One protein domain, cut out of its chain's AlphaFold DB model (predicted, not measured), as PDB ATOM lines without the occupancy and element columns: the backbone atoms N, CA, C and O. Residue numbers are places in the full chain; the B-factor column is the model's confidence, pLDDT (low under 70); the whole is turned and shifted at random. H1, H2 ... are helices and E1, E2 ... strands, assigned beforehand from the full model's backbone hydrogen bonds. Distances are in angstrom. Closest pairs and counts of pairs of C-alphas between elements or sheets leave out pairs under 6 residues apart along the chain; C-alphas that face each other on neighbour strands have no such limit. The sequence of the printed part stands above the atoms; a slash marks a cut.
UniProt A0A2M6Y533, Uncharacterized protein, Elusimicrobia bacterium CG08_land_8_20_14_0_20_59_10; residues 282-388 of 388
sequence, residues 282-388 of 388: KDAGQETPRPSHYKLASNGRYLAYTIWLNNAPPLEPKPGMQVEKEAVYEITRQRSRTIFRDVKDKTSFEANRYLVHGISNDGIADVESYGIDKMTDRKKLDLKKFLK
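What this domain is: This is residues 282 to 388 of the 388 residues of an uncharacterized protein of Elusimicrobia bacterium CG08_land_8_20_14_0_20_59_10 (UniProt A0A2M6Y533). Two antiparallel sheets lie face to face as a small sandwich, a strongly twisted sheet of four strands, E1 to E4, and a sheet of three, E5 to E7, with strands at only 25 degrees to each other across the two sheets. From one end of the four-stranded sheet a long arm reaches away between E2 and E3, out along residues 310 to 324 and back through the short helix H1; residues 319 to 326 stick out free. The printed part has 107 residues with one named helix and seven named strands, in the order E1 E2 H1 E3 E4 E5 E6 E7 along the chain, and its class is mostly strand. The sheet orders are E1 - E2 - E3 - E4 and E5 - E6 - E7, the second a meander, each strand the antiparallel neighbour of the one before. The whole is only just compact, close to loose, with a radius of gyration of the C-alphas of 15.5 A and spans of 48 by 36 by 23 A.

Where its parts are: In the larger sheet, E1 is residues 287 to 296, 20.0 A long, and begins at C-alpha 287 at (81.282, 3.405, -105.233); it bends by 82 degrees at residue 292. E2 is residues 302 to 309, 22.7 A long. E3 is residues 336 to 342, 20.1 A long, and E4 is residues 348 to 351, 9.8 A long. In the other sheet, E5 is residues 354 to 359, 12.3 A long, and E6 is residues 364 to 369, 15.1 A long. E7, residues 379 to 382, is 9.8 A long and ends at C-alpha 382 at (101.678, -10.470, -97.762). H1 is residues 325 to 333, 12.5 A long, with C-alpha 325 at (95.379, 21.100, -113.642).

How they stand to each other: In the larger sheet the edge strands are E1 and E4. E1 and E2 form a hairpin, antiparallel at 154 degrees, with N 290 and O 306 2.8 A apart and N 295 and O 304 2.8 A apart, both within hydrogen-bond range. E2 and E3 are antiparallel neighbours at 154 degrees, with N 305 and O 339 at 2.9 A. E3 and E4 form a hairpin, antiparallel at 149 degrees, with N 349 and O 340 at 2.8 A. The chain changes to the other sheet at the tight link from E4 to E5, and these two strands meet only through their link. E5 has 9 pairs of C-alphas within 8 A of E1, the closest those of Lys 295 and Gly 358, 6.1 A apart. The closest C-alphas of E3 and E5 are those of Thr 338 and Tyr 354, 5.8 A apart. E5 and E6 form a hairpin, antiparallel at 157 degrees, with N 357 and O 366 at 2.9 A. E6 and E7 form another at 138 degrees, with N 365 and O 381 at 2.8 A. E6 and E7 are apart from E1, E2, E3 and E4. H1 is not on either sheet, and every O i to N i+4 pair in it is within hydrogen-bond range.

The domain as a whole: The two C-alphas farthest apart, those of Asn 299 and Gly 320, are 49.5 A from each other. Without residues 319 to 326, the body spans 43 by 37 by 23 A. The printed part has no cut and ends at residue 388, the chain's last residue. The link from E2 to H1, 15 residues, is long, while that from E6 to E7, 9 residues, is short but not tight. The mean pLDDT of the printed part is 76.4; it is under 70 at residues 282 to 285, residue 291, residues 310 to 334 and residues 370 to 376.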
ATOM      1  N   LYS A 282      74.621  -4.671-105.372       62.03
ATOM      2  CA  LYS A 282      73.318  -3.997-105.581       62.03
ATOM      3  C   LYS A 282      73.013  -2.855-104.596       62.03
ATOM      4  O   LYS A 282      72.218  -1.984-104.922       62.03
ATOM      5  N   ASP A 283      73.681  -2.835-103.442       59.38
ATOM      6  CA  ASP A 283      73.501  -1.844-102.377       59.38
ATOM      7  C   ASP A 283      74.756  -0.990-102.102       59.38
ATOM      8  O   ASP A 283      74.800  -0.270-101.105       59.38
ATOM      9  N   ALA A 284      75.807  -1.051-102.934       59.06
ATOM     10  CA  ALA A 284      77.100  -0.421-102.616       59.06
ATOM     11  C   ALA A 284      77.125   1.118-102.777       59.06
ATOM     12  O   ALA A 284      78.186   1.741-102.812       59.06
ATOM     13  N   GLY A 285      75.955   1.758-102.826       62.81
ATOM     14  CA  GLY A 285      75.823   3.208-102.812       62.81
ATOM     15  C   GLY A 285      76.495   3.870-104.014       62.81
ATOM     16  O   GLY A 285      76.049   3.714-105.142       62.81
ATOM     17  N   GLN A 286      77.531   4.670-103.756       70.12
ATOM     18  CA  GLN A 286      78.169   5.546-104.745       70.12
ATOM     19  C   GLN A 286      79.631   5.191-105.038       70.12
ATOM     20  O   GLN A 286      80.464   6.068-105.304       70.12
ATOM     21  N   GLU A 287      79.959   3.914-104.917       77.56
ATOM     22  CA  GLU A 287      81.282   3.405-105.233       77.56
ATOM     23  C   GLU A 287      81.314   2.896-106.675       77.56
ATOM     24  O   GLU A 287      80.399   2.204-107.117       77.56
ATOM     25  N   THR A 288      82.372   3.231-107.410       77.75
ATOM     26  CA  THR A 288      82.552   2.768-108.793       77.75
ATOM     27  C   THR A 288      83.944   2.152-108.939       77.75
ATOM     28  O   THR A 288      84.929   2.820-108.621       77.75
ATOM     29  N   PRO A 289      84.086   0.880-109.346       80.25
ATOM     30  CA  PRO A 289      85.379   0.280-109.628       80.25
ATOM     31  C   PRO A 289      86.065   1.057-110.743       80.25
ATOM     32  O   PRO A 289      85.434   1.425-111.717       80.25
ATOM     33  N   ARG A 290      87.379   1.253-110.637       78.88
ATOM     34  CA  ARG A 290      88.188   1.688-111.773       78.88
ATOM     35  C   ARG A 290      88.396   0.495-112.710       78.88
ATOM     36  O   ARG A 290      89.139  -0.416-112.325       78.88
ATOM     37  N   PRO A 291      87.860   0.512-113.942       69.88
ATOM     38  CA  PRO A 291      87.857  -0.647-114.832       69.88
ATOM     39  C   PRO A 291      89.250  -1.154-115.177       69.88
ATOM     40  O   PRO A 291      89.464  -2.345-115.367       69.88
ATOM     41  N   SER A 292      90.216  -0.239-115.227       70.38
ATOM     42  CA  SER A 292      91.594  -0.518-115.611       70.38
ATOM     43  C   SER A 292      92.509  -0.921-114.458       70.38
ATOM     44  O   SER A 292      93.675  -1.259-114.662       70.38
ATOM     45  N   HIS A 293      92.026  -0.847-113.217       82.94
ATOM     46  CA  HIS A 293      92.863  -0.943-112.022       82.94
ATOM     47  C   HIS A 293      92.485  -2.147-111.159       82.94
ATOM     48  O   HIS A 293      92.318  -2.021-109.941       82.94
ATOM     49  N   TYR A 294      92.381  -3.321-111.781       89.56
ATOM     50  CA  TYR A 294      92.282  -4.585-111.065       89.56
ATOM     51  C   TYR A 294      93.378  -5.571-111.487       89.56
ATOM     52  O   TYR A 294      93.967  -5.464-112.566       89.56
ATOM     53  N   LYS A 295      93.694  -6.511-110.595       91.94
ATOM     54  CA  LYS A 295      94.652  -7.600-110.799       91.94
ATOM     55  C   LYS A 295      94.109  -8.874-110.179       91.94
ATOM     56  O   LYS A 295      93.772  -8.888-108.999       91.94
ATOM     57  N   LEU A 296      94.071  -9.933-110.977       92.69
ATOM     58  CA  LEU A 296      93.726 -11.282-110.553       92.69
ATOM     59  C   LEU A 296      95.013 -12.114-110.503       92.69
ATOM     60  O   LEU A 296      95.834 -12.026-111.413       92.69
ATOM     61  N   ALA A 297      95.213 -12.880-109.434       93.25
ATOM     62  CA  ALA A 297      96.317 -13.831-109.351       93.25
ATOM     63  C   ALA A 297      96.114 -14.999-110.332       93.25
ATOM     64  O   ALA A 297      94.983 -15.390-110.620       93.25
ATOM     65  N   SER A 298      97.209 -15.609-110.785       89.31
ATOM     66  CA  SER A 298      97.204 -16.750-111.713       89.31
ATOM     67  C   SER A 298      96.387 -17.957-111.222       89.31
ATOM     68  O   SER A 298      95.824 -18.704-112.017       89.31
ATOM     69  N   ASN A 299      96.270 -18.154-109.911       90.06
ATOM     70  CA  ASN A 299      95.425 -19.193-109.314       90.06
ATOM     71  C   ASN A 299      93.967 -18.762-109.078       90.06
ATOM     72  O   ASN A 299      93.248 -19.458-108.377       90.06
ATOM     73  N   GLY A 300      93.556 -17.570-109.518       91.75
ATOM     74  CA  GLY A 300      92.194 -17.052-109.341       91.75
ATOM     75  C   GLY A 300      91.792 -16.703-107.901       91.75
ATOM     76  O   GLY A 300      90.739 -16.106-107.691       91.75
ATOM     77  N   ARG A 301      92.622 -17.020-106.897       94.12
ATOM     78  CA  ARG A 301      92.273 -16.876-105.477       94.12
ATOM     79  C   ARG A 301      92.304 -15.436-104.993       94.12
ATOM     80  O   ARG A 301      91.472 -15.055-104.180       94.12
ATOM     81  N   TYR A 302      93.279 -14.650-105.437       95.81
ATOM     82  CA  TYR A 302      93.472 -13.287-104.947       95.81
ATOM     83  C   TYR A 302      93.110 -12.269-106.017       95.81
ATOM     84  O   TYR A 302      93.595 -12.342-107.145       95.81
ATOM     85  N   LEU A 303      92.301 -11.294-105.630       95.62
ATOM     86  CA  LEU A 303      91.903 -10.168-106.459       95.62
ATOM     87  C   LEU A 303      92.311  -8.876-105.756       95.62
ATOM     88  O   LEU A 303      92.095  -8.723-104.556       95.62
ATOM     89  N   ALA A 304      92.858  -7.927-106.502       94.44
ATOM     90  CA  ALA A 304      92.924  -6.538-106.082       94.44
ATOM     91  C   ALA A 304      92.169  -5.672-107.077       94.44
ATOM     92  O   ALA A 304      92.284  -5.898-108.277       94.44
ATOM     93  N   TYR A 305      91.435  -4.676-106.602       92.12
ATOM     94  CA  TYR A 305      90.757  -3.708-107.455       92.12
ATOM     95  C   TYR A 305      90.717  -2.337-106.785       92.12
ATOM     96  O   TYR A 305      90.701  -2.219-105.559       92.12
ATOM     97  N   THR A 306      90.760  -1.284-107.594       88.06
ATOM     98  CA  THR A 306      90.683   0.100-107.116       88.06
ATOM     99  C   THR A 306      89.275   0.630-107.308       88.06
ATOM    100  O   THR A 306      88.666   0.369-108.338       88.06
ATOM    101  N   ILE A 307      88.782   1.410-106.353       86.44
ATOM    102  CA  ILE A 307      87.449   2.019-106.403       86.44
ATOM    103  C   ILE A 307      87.541   3.543-106.356       86.44
ATOM    104  O   ILE A 307      88.515   4.095-105.837       86.44
ATOM    105  N   TRP A 308      86.524   4.212-106.884       79.50
ATOM    106  CA  TRP A 308      86.244   5.634-106.746       79.50
ATOM    107  C   TRP A 308      85.077   5.874-105.802       79.50
ATOM    108  O   TRP A 308      84.062   5.189-105.863       79.50
ATOM    109  N   LEU A 309      85.230   6.888-104.954       75.69
ATOM    110  CA  LEU A 309      84.197   7.387-104.057       75.69
ATOM    111  C   LEU A 309      83.571   8.639-104.682       75.69
ATOM    112  O   LEU A 309      84.154   9.728-104.611       75.69
ATOM    113  N   ASN A 310      82.389   8.504-105.286       64.56
ATOM    114  CA  ASN A 310      81.767   9.596-106.047       64.56
ATOM    115  C   ASN A 310      81.256  10.749-105.156       64.56
ATOM    116  O   ASN A 310      81.141  11.879-105.627       64.56
ATOM    117  N   ASN A 311      81.079  10.510-103.849       56.75
ATOM    118  CA  ASN A 311      80.460  11.447-102.900       56.75
ATOM    119  C   ASN A 311      81.389  12.075-101.851       56.75
ATOM    120  O   ASN A 311      80.915  12.630-100.858       56.75
ATOM    121  N   ALA A 312      82.711  11.992-102.006       54.47
ATOM    122  CA  ALA A 312      83.572  12.743-101.095       54.47
ATOM    123  C   ALA A 312      83.268  14.253-101.237       54.47
ATOM    124  O   ALA A 312      83.095  14.724-102.369       54.47
ATOM    125  N   PRO A 313      83.197  15.030-100.139       52.91
ATOM    126  CA  PRO A 313      83.012  16.474-100.233       52.91
ATOM    127  C   PRO A 313      84.085  17.080-101.156       52.91
ATOM    128  O   PRO A 313      85.202  16.544-101.239       52.91
ATOM    129  N   PRO A 314      83.768  18.135-101.933       54.97
ATOM    130  CA  PRO A 314      84.793  18.868-102.666       54.97
ATOM    131  C   PRO A 314      85.873  19.272-101.664       54.97
ATOM    132  O   PRO A 314      85.572  19.850-100.622       54.97
ATOM    133  N   LEU A 315      87.120  18.882-101.929       53.53
ATOM    134  CA  LEU A 315      88.219  19.303-101.074       53.53
ATOM    135  C   LEU A 315      88.384  20.797-101.294       53.53
ATOM    136  O   LEU A 315      88.606  21.228-102.427       53.53
ATOM    137  N   GLU A 316      88.234  21.575-100.228       56.81
ATOM    138  CA  GLU A 316      88.523  22.998-100.295       56.81
ATOM    139  C   GLU A 316      90.004  23.157-100.664       56.81
ATOM    140  O   GLU A 316      90.869  22.586 -99.983       56.81
ATOM    141  N   PRO A 317      90.329  23.866-101.760       57.06
ATOM    142  CA  PRO A 317      91.716  24.131-102.094       57.06
ATOM    143  C   PRO A 317      92.359  24.854-100.911       57.06
ATOM    144  O   PRO A 317      91.800  25.815-100.375       57.06
ATOM    145  N   LYS A 318      93.531  24.380-100.477       55.94
ATOM    146  CA  LYS A 318      94.262  25.035 -99.388       55.94
ATOM    147  C   LYS A 318      94.512  26.502 -99.769       55.94
ATOM    148  O   LYS A 318      94.834  26.763-100.934       55.94
ATOM    149  N   PRO A 319      94.415  27.455 -98.823       51.28
ATOM    150  CA  PRO A 319      94.712  28.855 -99.102       51.28
ATOM    151  C   PRO A 319      96.095  28.987 -99.756       51.28
ATOM    152  O   PRO A 319      97.096  28.584 -99.169       51.28
ATOM    153  N   GLY A 320      96.140  29.512-100.983       59.56
ATOM    154  CA  GLY A 320      97.376  29.692-101.754       59.56
ATOM    155  C   GLY A 320      97.656  28.655-102.852       59.56
ATOM    156  O   GLY A 320      98.601  28.861-103.610       59.56
ATOM    157  N   MET A 321      96.856  27.590-103.008       53.97
ATOM    158  CA  MET A 321      96.941  26.741-104.208       53.97
ATOM    159  C   MET A 321      96.347  27.471-105.415       53.97
ATOM    160  O   MET A 321      95.152  27.771-105.440       53.97
ATOM    161  N   GLN A 322      97.161  27.731-106.440       53.03
ATOM    162  CA  GLN A 322      96.634  28.085-107.756       53.03
ATOM    163  C   GLN A 322      95.935  26.853-108.342       53.03
ATOM    164  O   GLN A 322      96.500  25.761-108.366       53.03
ATOM    165  N   VAL A 323      94.685  27.014-108.781       52.78
ATOM    166  CA  VAL A 323      93.864  25.947-109.372       52.78
ATOM    167  C   VAL A 323      94.325  25.694-110.813       52.78
ATOM    168  O   VAL A 323      93.595  25.921-111.772       52.78
ATOM    169  N   GLU A 324      95.574  25.277-110.990       50.19
ATOM    170  CA  GLU A 324      96.030  24.679-112.242       50.19
ATOM    171  C   GLU A 324      95.688  23.179-112.240       50.19
ATOM    172  O   GLU A 324      95.300  22.626-111.210       50.19
ATOM    173  N   LYS A 325      95.775  22.511-113.400       49.59
ATOM    174  CA  LYS A 325      95.379  21.100-113.642       49.59
ATOM    175  C   LYS A 325      95.766  20.104-112.534       49.59
ATOM    176  O   LYS A 325      95.107  19.075-112.391       49.59
ATOM    177  N   GLU A 326      96.802  20.403-111.764       43.81
ATOM    178  CA  GLU A 326      97.270  19.641-110.608       43.81
ATOM    179  C   GLU A 326      96.233  19.553-109.477       43.81
ATOM    180  O   GLU A 326      96.048  18.465-108.939       43.81
ATOM    181  N   ALA A 327      95.459  20.609-109.197       46.34
ATOM    182  CA  ALA A 327      94.423  20.602-108.157       46.34
ATOM    183  C   ALA A 327      93.252  19.660-108.499       46.34
ATOM    184  O   ALA A 327      92.769  18.921-107.642       46.34
ATOM    185  N   VAL A 328      92.830  19.609-109.769       49.28
ATOM    186  CA  VAL A 328      91.810  18.649-110.241       49.28
ATOM    187  C   VAL A 328      92.338  17.216-110.116       49.28
ATOM    188  O   VAL A 328      91.629  16.327-109.645       49.28
ATOM    189  N   TYR A 329      93.612  17.002-110.453       48.06
ATOM    190  CA  TYR A 329      94.274  15.705-110.336       48.06
ATOM    191  C   TYR A 329      94.426  15.255-108.868       48.06
ATOM    192  O   TYR A 329      94.267  14.072-108.559       48.06
ATOM    193  N   GLU A 330      94.695  16.180-107.946       46.38
ATOM    194  CA  GLU A 330      94.836  15.923-106.509       46.38
ATOM    195  C   GLU A 330      93.489  15.586-105.843       46.38
ATOM    196  O   GLU A 330      93.411  14.652-105.040       46.38
ATOM    197  N   ILE A 331      92.403  16.252-106.257       49.62
ATOM    198  CA  ILE A 331      91.035  15.990-105.778       49.62
ATOM    199  C   ILE A 331      90.544  14.605-106.220       49.62
ATOM    200  O   ILE A 331      90.012  13.854-105.401       49.62
ATOM    201  N   THR A 332      90.767  14.218-107.481       51.81
ATOM    202  CA  THR A 332      90.425  12.871-107.977       51.81
ATOM    203  C   THR A 332      91.292  11.790-107.320       51.81
ATOM    204  O   THR A 332      90.808  10.699-107.016       51.81
ATOM    205  N   ARG A 333      92.573  12.085-107.037       52.31
ATOM    206  CA  ARG A 333      93.486  11.162-106.339       52.31
ATOM    207  C   ARG A 333      93.036  10.869-104.911       52.31
ATOM    208  O   ARG A 333      93.227   9.741-104.464       52.31
ATOM    209  N   GLN A 334      92.415  11.821-104.209       55.03
ATOM    210  CA  GLN A 334      92.004  11.631-102.815       55.03
ATOM    211  C   GLN A 334      90.805  10.704-102.587       55.03
ATOM    212  O   GLN A 334      90.583  10.253-101.463       55.03
ATOM    213  N   ARG A 335      90.097  10.339-103.657       70.38
ATOM    214  CA  ARG A 335      88.825   9.608-103.613       70.38
ATOM    215  C   ARG A 335      88.939   8.146-104.036       70.38
ATOM    216  O   ARG A 335      87.944   7.561-104.440       70.38
ATOM    217  N   SER A 336      90.141   7.570-103.986       78.06
ATOM    218  CA  SER A 336      90.365   6.174-104.372       78.06
ATOM    219  C   SER A 336      90.934   5.324-103.248       78.06
ATOM    220  O   SER A 336      91.716   5.812-102.423       78.06
ATOM    221  N   ARG A 337      90.534   4.051-103.230       86.31
ATOM    222  CA  ARG A 337      91.018   3.023-102.302       86.31
ATOM    223  C   ARG A 337      91.272   1.728-103.059       86.31
ATOM    224  O   ARG A 337      90.630   1.485-104.080       86.31
ATOM    225  N   THR A 338      92.210   0.927-102.564       89.94
ATOM    226  CA  THR A 338      92.537  -0.373-103.155       89.94
ATOM    227  C   THR A 338      92.014  -1.457-102.231       89.94
ATOM    228  O   THR A 338      92.392  -1.515-101.060       89.94
ATOM    229  N   ILE A 339      91.148  -2.314-102.756       92.75
ATOM    230  CA  ILE A 339      90.591  -3.448-102.031       92.75
ATOM    231  C   ILE A 339      91.312  -4.700-102.502       92.75
ATOM    232  O   ILE A 339      91.403  -4.958-103.701       92.75
ATOM    233  N   PHE A 340      91.812  -5.479-101.549       95.06
ATOM    234  CA  PHE A 340      92.290  -6.834-101.768       95.06
ATOM    235  C   PHE A 340      91.241  -7.820-101.277       95.06
ATOM    236  O   PHE A 340      90.599  -7.595-100.253       95.06
ATOM    237  N   ARG A 341      91.081  -8.930-101.987       94.94
ATOM    238  CA  ARG A 341      90.072  -9.940-101.700       94.94
ATOM    239  C   ARG A 341      90.644 -11.336-101.888       94.94
ATOM    240  O   ARG A 341      91.305 -11.605-102.890       94.94
ATOM    241  N   ASP A 342      90.346 -12.215-100.938       95.38
ATOM    242  CA  ASP A 342      90.385 -13.656-101.169       95.38
ATOM    243  C   ASP A 342      89.033 -14.042-101.773       95.38
ATOM    244  O   ASP A 342      87.989 -13.933-101.128       95.38
ATOM    245  N   VAL A 343      89.036 -14.400-103.050       92.06
ATOM    246  CA  VAL A 343      87.834 -14.716-103.824       92.06
ATOM    247  C   VAL A 343      87.158 -15.970-103.271       92.06
ATOM    248  O   VAL A 343      85.930 -16.020-103.190       92.06
ATOM    249  N   LYS A 344      87.954 -16.952-102.830       88.94
ATOM    250  CA  LYS A 344      87.470 -18.240-102.331       88.94
ATOM    251  C   LYS A 344      86.923 -18.123-100.914       88.94
ATOM    252  O   LYS A 344      85.800 -18.551-100.656       88.94
ATOM    253  N   ASP A 345      87.692 -17.501-100.024       91.38
ATOM    254  CA  ASP A 345      87.323 -17.358 -98.609       91.38
ATOM    255  C   ASP A 345      86.394 -16.153 -98.368       91.38
ATOM    256  O   ASP A 345      85.860 -15.967 -97.277       91.38
ATOM    257  N   LYS A 346      86.154 -15.339 -99.406       92.31
ATOM    258  CA  LYS A 346      85.274 -14.156 -99.426       92.31
ATOM    259  C   LYS A 346      85.664 -13.042 -98.448       92.31
ATOM    260  O   LYS A 346      84.898 -12.090 -98.283       92.31
ATOM    261  N   THR A 347      86.854 -13.112 -97.860       93.50
ATOM    262  CA  THR A 347      87.426 -12.080 -96.988       93.50
ATOM    263  C   THR A 347      88.005 -10.931 -97.808       93.50
ATOM    264  O   THR A 347      88.580 -11.160 -98.875       93.50
ATOM    265  N   SER A 348      87.915  -9.707 -97.291       92.88
ATOM    266  CA  SER A 348      88.477  -8.517 -97.933       92.88
ATOM    267  C   SER A 348      89.337  -7.717 -96.960       92.88
ATOM    268  O   SER A 348      89.029  -7.618 -95.775       92.88
ATOM    269  N   PHE A 349      90.392  -7.107 -97.486       91.62
ATOM    270  CA  PHE A 349      91.249  -6.156 -96.796       91.62
ATOM    271  C   PHE A 349      91.284  -4.866 -97.606       91.62
ATOM    272  O   PHE A 349      91.692  -4.848 -98.769       91.62
ATOM    273  N   GLU A 350      90.856  -3.781 -96.981       88.81
ATOM    274  CA  GLU A 350      90.922  -2.458 -97.575       88.81
ATOM    275  C   GLU A 350      92.236  -1.786 -97.192       88.81
ATOM    276  O   GLU A 350      92.601  -1.703 -96.018       88.81
ATOM    277  N   ALA A 351      92.943  -1.282 -98.198       84.12
ATOM    278  CA  ALA A 351      94.173  -0.551 -98.008       84.12
ATOM    279  C   ALA A 351      94.074   0.873 -98.550       84.12
ATOM    280  O   ALA A 351      93.380   1.173 -99.529       84.12
ATOM    281  N   ASN A 352      94.883   1.744 -97.951       74.88
ATOM    282  CA  ASN A 352      95.218   3.018 -98.568       74.88
ATOM    283  C   ASN A 352      95.897   2.787 -99.932       74.88
ATOM    284  O   ASN A 352      96.488   1.740-100.182       74.88
ATOM    285  N   ARG A 353      95.790   3.786-100.811       75.88
ATOM    286  CA  ARG A 353      96.083   3.733-102.255       75.88
ATOM    287  C   ARG A 353      97.335   2.939-102.634       75.88
ATOM    288  O   ARG A 353      98.461   3.419-102.471       75.88
ATOM    289  N   TYR A 354      97.101   1.804-103.280       84.38
ATOM    290  CA  TYR A 354      98.121   1.020-103.957       84.38
ATOM    291  C   TYR A 354      97.823   0.921-105.451       84.38
ATOM    292  O   TYR A 354      96.719   0.539-105.843       84.38
ATOM    293  N   LEU A 355      98.828   1.196-106.286       85.00
ATOM    294  CA  LEU A 355      98.871   0.580-107.610       85.00
ATOM    295  C   LEU A 355      99.292  -0.870-107.420       85.00
ATOM    296  O   LEU A 355     100.347  -1.126-106.839       85.00
ATOM    297  N   VAL A 356      98.491  -1.807-107.912       88.69
ATOM    298  CA  VAL A 356      98.847  -3.225-107.870       88.69
ATOM    299  C   VAL A 356      99.417  -3.611-109.223       88.69
ATOM    300  O   VAL A 356      98.729  -3.564-110.242       88.69
ATOM    301  N   HIS A 357     100.694  -3.977-109.230       87.62
ATOM    302  CA  HIS A 357     101.403  -4.393-110.440       87.62
ATOM    303  C   HIS A 357     101.140  -5.866-110.755       87.62
ATOM    304  O   HIS A 357     101.011  -6.236-111.919       87.62
ATOM    305  N   GLY A 358     100.986  -6.692-109.720       90.12
ATOM    306  CA  GLY A 358     100.638  -8.102-109.842       90.12
ATOM    307  C   GLY A 358     100.434  -8.757-108.481       90.12
ATOM    308  O   GLY A 358     100.799  -8.196-107.445       90.12
ATOM    309  N   ILE A 359      99.848  -9.950-108.490       92.88
ATOM    310  CA  ILE A 359      99.632 -10.765-107.295       92.88
ATOM    311  C   ILE A 359     100.087 -12.181-107.618       92.88
ATOM    312  O   ILE A 359      99.704 -12.749-108.637       92.88
ATOM    313  N   SER A 360     100.929 -12.730-106.757       92.50
ATOM    314  CA  SER A 360     101.435 -14.095-106.893       92.50
ATOM    315  C   SER A 360     100.525 -15.109-106.194       92.50
ATOM    316  O   SER A 360      99.710 -14.763-105.336       92.50
ATOM    317  N   ASN A 361     100.662 -16.383-106.567       91.81
ATOM    318  CA  ASN A 361      99.792 -17.470-106.096       91.81
ATOM    319  C   ASN A 361      99.866 -17.723-104.587       91.81
ATOM    320  O   ASN A 361      98.921 -18.241-103.993       91.81
ATOM    321  N   ASP A 362     100.977 -17.364-103.952       92.56
ATOM    322  CA  ASP A 362     101.157 -17.455-102.507       92.56
ATOM    323  C   ASP A 362     100.599 -16.234-101.756       92.56
ATOM    324  O   ASP A 362     100.723 -16.178-100.532       92.56
ATOM    325  N   GLY A 363      99.927 -15.311-102.450       91.69
ATOM    326  CA  GLY A 363      99.279 -14.150-101.852       91.69
ATOM    327  C   GLY A 363     100.224 -12.979-101.612       91.69
ATOM    328  O   GLY A 363      99.895 -12.104-100.815       91.69
ATOM    329  N   ILE A 364     101.385 -12.924-102.276       96.31
ATOM    330  CA  ILE A 364     102.240 -11.736-102.239       96.31
ATOM    331  C   ILE A 364     101.833 -10.773-103.363       96.31
ATOM    332  O   ILE A 364     101.995 -11.074-104.551       96.31
ATOM    333  N   ALA A 365     101.327  -9.598-102.991       94.12
ATOM    334  CA  ALA A 365     101.008  -8.510-103.911       94.12
ATOM    335  C   ALA A 365     102.220  -7.588-104.112       94.12
ATOM    336  O   ALA A 365     102.841  -7.145-103.143       94.12
ATOM    337  N   ASP A 366     102.551  -7.284-105.368       94.06
ATOM    338  CA  ASP A 366     103.507  -6.235-105.729       94.06
ATOM    339  C   ASP A 366     102.772  -4.907-105.844       94.06
ATOM    340  O   ASP A 366     101.942  -4.717-106.741       94.06
ATOM    341  N   VAL A 367     103.048  -4.016-104.901       90.94
ATOM    342  CA  VAL A 367     102.296  -2.783-104.730       90.94
ATOM    343  C   VAL A 367     103.212  -1.578-104.720       90.94
ATOM    344  O   VAL A 367     104.334  -1.607-104.215       90.94
ATOM    345  N   GLU A 368     102.699  -0.477-105.236       87.94
ATOM    346  CA  GLU A 368     103.346   0.821-105.173       87.94
ATOM    347  C   GLU A 368     102.408   1.792-104.467       87.94
ATOM    348  O   GLU A 368     101.264   1.986-104.890       87.94
ATOM    349  N   SER A 369     102.856   2.358-103.343       78.25
ATOM    350  CA  SER A 369     102.054   3.334-102.606       78.25
ATOM    351  C   SER A 369     102.084   4.693-103.300       78.25
ATOM    352  O   SER A 369     103.150   5.242-103.592       78.25
ATOM    353  N   TYR A 370     100.902   5.274-103.498       66.00
ATOM    354  CA  TYR A 370     100.771   6.641-103.994       66.00
ATOM    355  C   TYR A 370     100.826   7.644-102.836       66.00
ATOM    356  O   TYR A 370      99.853   7.799-102.097       66.00
ATOM    357  N   GLY A 371     101.954   8.346-102.695       55.44
ATOM    358  CA  GLY A 371     102.075   9.544-101.860       55.44
ATOM    359  C   GLY A 371     101.748  10.826-102.636       55.44
ATOM    360  O   GLY A 371     101.789  10.831-103.865       55.44
ATOM    361  N   ILE A 372     101.425  11.912-101.921       46.06
ATOM    362  CA  ILE A 372     101.118  13.235-102.508       46.06
ATOM    363  C   ILE A 372     102.351  13.832-103.212       46.06
ATOM    364  O   ILE A 372     102.197  14.421-104.275       46.06
ATOM    365  N   ASP A 373     103.565  13.561-102.716       44.78
ATOM    366  CA  ASP A 373     104.772  14.242-103.208       44.78
ATOM    367  C   ASP A 373     105.792  13.348-103.934       44.78
ATOM    368  O   ASP A 373     106.689  13.874-104.589       44.78
ATOM    369  N   LYS A 374     105.694  12.010-103.851       52.28
ATOM    370  CA  LYS A 374     106.594  11.065-104.553       52.28
ATOM    371  C   LYS A 374     105.906   9.719-104.802       52.28
ATOM    372  O   LYS A 374     105.230   9.198-103.910       52.28
ATOM    373  N   MET A 375     106.138   9.127-105.977       54.75
ATOM    374  CA  MET A 375     106.045   7.670-106.128       54.75
ATOM    375  C   MET A 375     107.051   7.056-105.150       54.75
ATOM    376  O   MET A 375     108.213   7.462-105.112       54.75
ATOM    377  N   THR A 376     106.569   6.179-104.277       62.06
ATOM    378  CA  THR A 376     107.407   5.525-103.264       62.06
ATOM    379  C   THR A 376     107.847   4.156-103.756       62.06
ATOM    380  O   THR A 376     107.237   3.604-104.666       62.06
ATOM    381  N   ASP A 377     108.904   3.613-103.150       75.19
ATOM    382  CA  ASP A 377     109.467   2.317-103.527       75.19
ATOM    383  C   ASP A 377     108.398   1.220-103.609       75.19
ATOM    384  O   ASP A 377     107.521   1.116-102.740       75.19
ATOM    385  N   ARG A 378     108.510   0.371-104.639       85.88
ATOM    386  CA  ARG A 378     107.725  -0.861-104.755       85.88
ATOM    387  C   ARG A 378     107.909  -1.714-103.505       85.88
ATOM    388  O   ARG A 378     109.028  -1.938-103.042       85.88
ATOM    389  N   LYS A 379     106.802  -2.218-102.974       89.62
ATOM    390  CA  LYS A 379     106.759  -3.058-101.778       89.62
ATOM    391  C   LYS A 379     106.015  -4.343-102.081       89.62
ATOM    392  O   LYS A 379     105.136  -4.403-102.935       89.62
ATOM    393  N   LYS A 380     106.362  -5.383-101.333       92.94
ATOM    394  CA  LYS A 380     105.637  -6.649-101.336       92.94
ATOM    395  C   LYS A 380     104.720  -6.692-100.121       92.94
ATOM    396  O   LYS A 380     105.184  -6.501 -98.998       92.94
ATOM    397  N   LEU A 381     103.434  -6.925-100.349       92.88
ATOM    398  CA  LEU A 381     102.429  -7.045 -99.299       92.88
ATOM    399  C   LEU A 381     101.944  -8.493 -99.219       92.88
ATOM    400  O   LEU A 381     101.484  -9.060-100.203       92.88
ATOM    401  N   ASP A 382     102.074  -9.089 -98.039       95.31
ATOM    402  CA  ASP A 382     101.678 -10.470 -97.762       95.31
ATOM    403  C   ASP A 382     100.201 -10.518 -97.362       95.31
ATOM    404  O   ASP A 382      99.849 -10.264 -96.207       95.31
ATOM    405  N   LEU A 383      99.336 -10.801 -98.337       92.69
ATOM    406  CA  LEU A 383      97.885 -10.705 -98.194       92.69
ATOM    407  C   LEU A 383      97.329 -11.660 -97.141       92.69
ATOM    408  O   LEU A 383      96.370 -11.310 -96.461       92.69
ATOM    409  N   LYS A 384      97.962 -12.816 -96.923       92.88
ATOM    410  CA  LYS A 384      97.528 -13.810 -95.924       92.88
ATOM    411  C   LYS A 384      97.568 -13.276 -94.490       92.88
ATOM    412  O   LYS A 384      96.906 -13.813 -93.607       92.88
ATOM    413  N   LYS A 385      98.351 -12.226 -94.226       93.50
ATOM    414  CA  LYS A 385      98.382 -11.571 -92.908       93.50
ATOM    415  C   LYS A 385      97.170 -10.676 -92.664       93.50
ATOM    416  O   LYS A 385      96.828 -10.466 -91.501       93.50
ATOM    417  N   PHE A 386      96.557 -10.172 -93.732       91.00
ATOM    418  CA  PHE A 386      95.492  -9.169 -93.690       91.00
ATOM    419  C   PHE A 386      94.114  -9.736 -94.051       91.00
ATOM    420  O   PHE A 386      93.114  -9.258 -93.529       91.00
ATOM    421  N   LEU A 387      94.064 -10.751 -94.916       89.31
ATOM    422  CA  LEU A 387      92.860 -11.487 -95.299       89.31
ATOM    423  C   LEU A 387      92.657 -12.636 -94.302       89.31
ATOM    424  O   LEU A 387      93.272 -13.694 -94.445       89.31
ATOM    425  N   LYS A 388      91.875 -12.389 -93.249       78.94
ATOM    426  CA  LYS A 388      91.539 -13.361 -92.200       78.94
ATOM    427  C   LYS A 388      90.049 -13.396 -91.930       78.94
ATOM    428  O   LYS A 388      89.417 -12.323 -92.062       78.94
TER     429      LYS A 388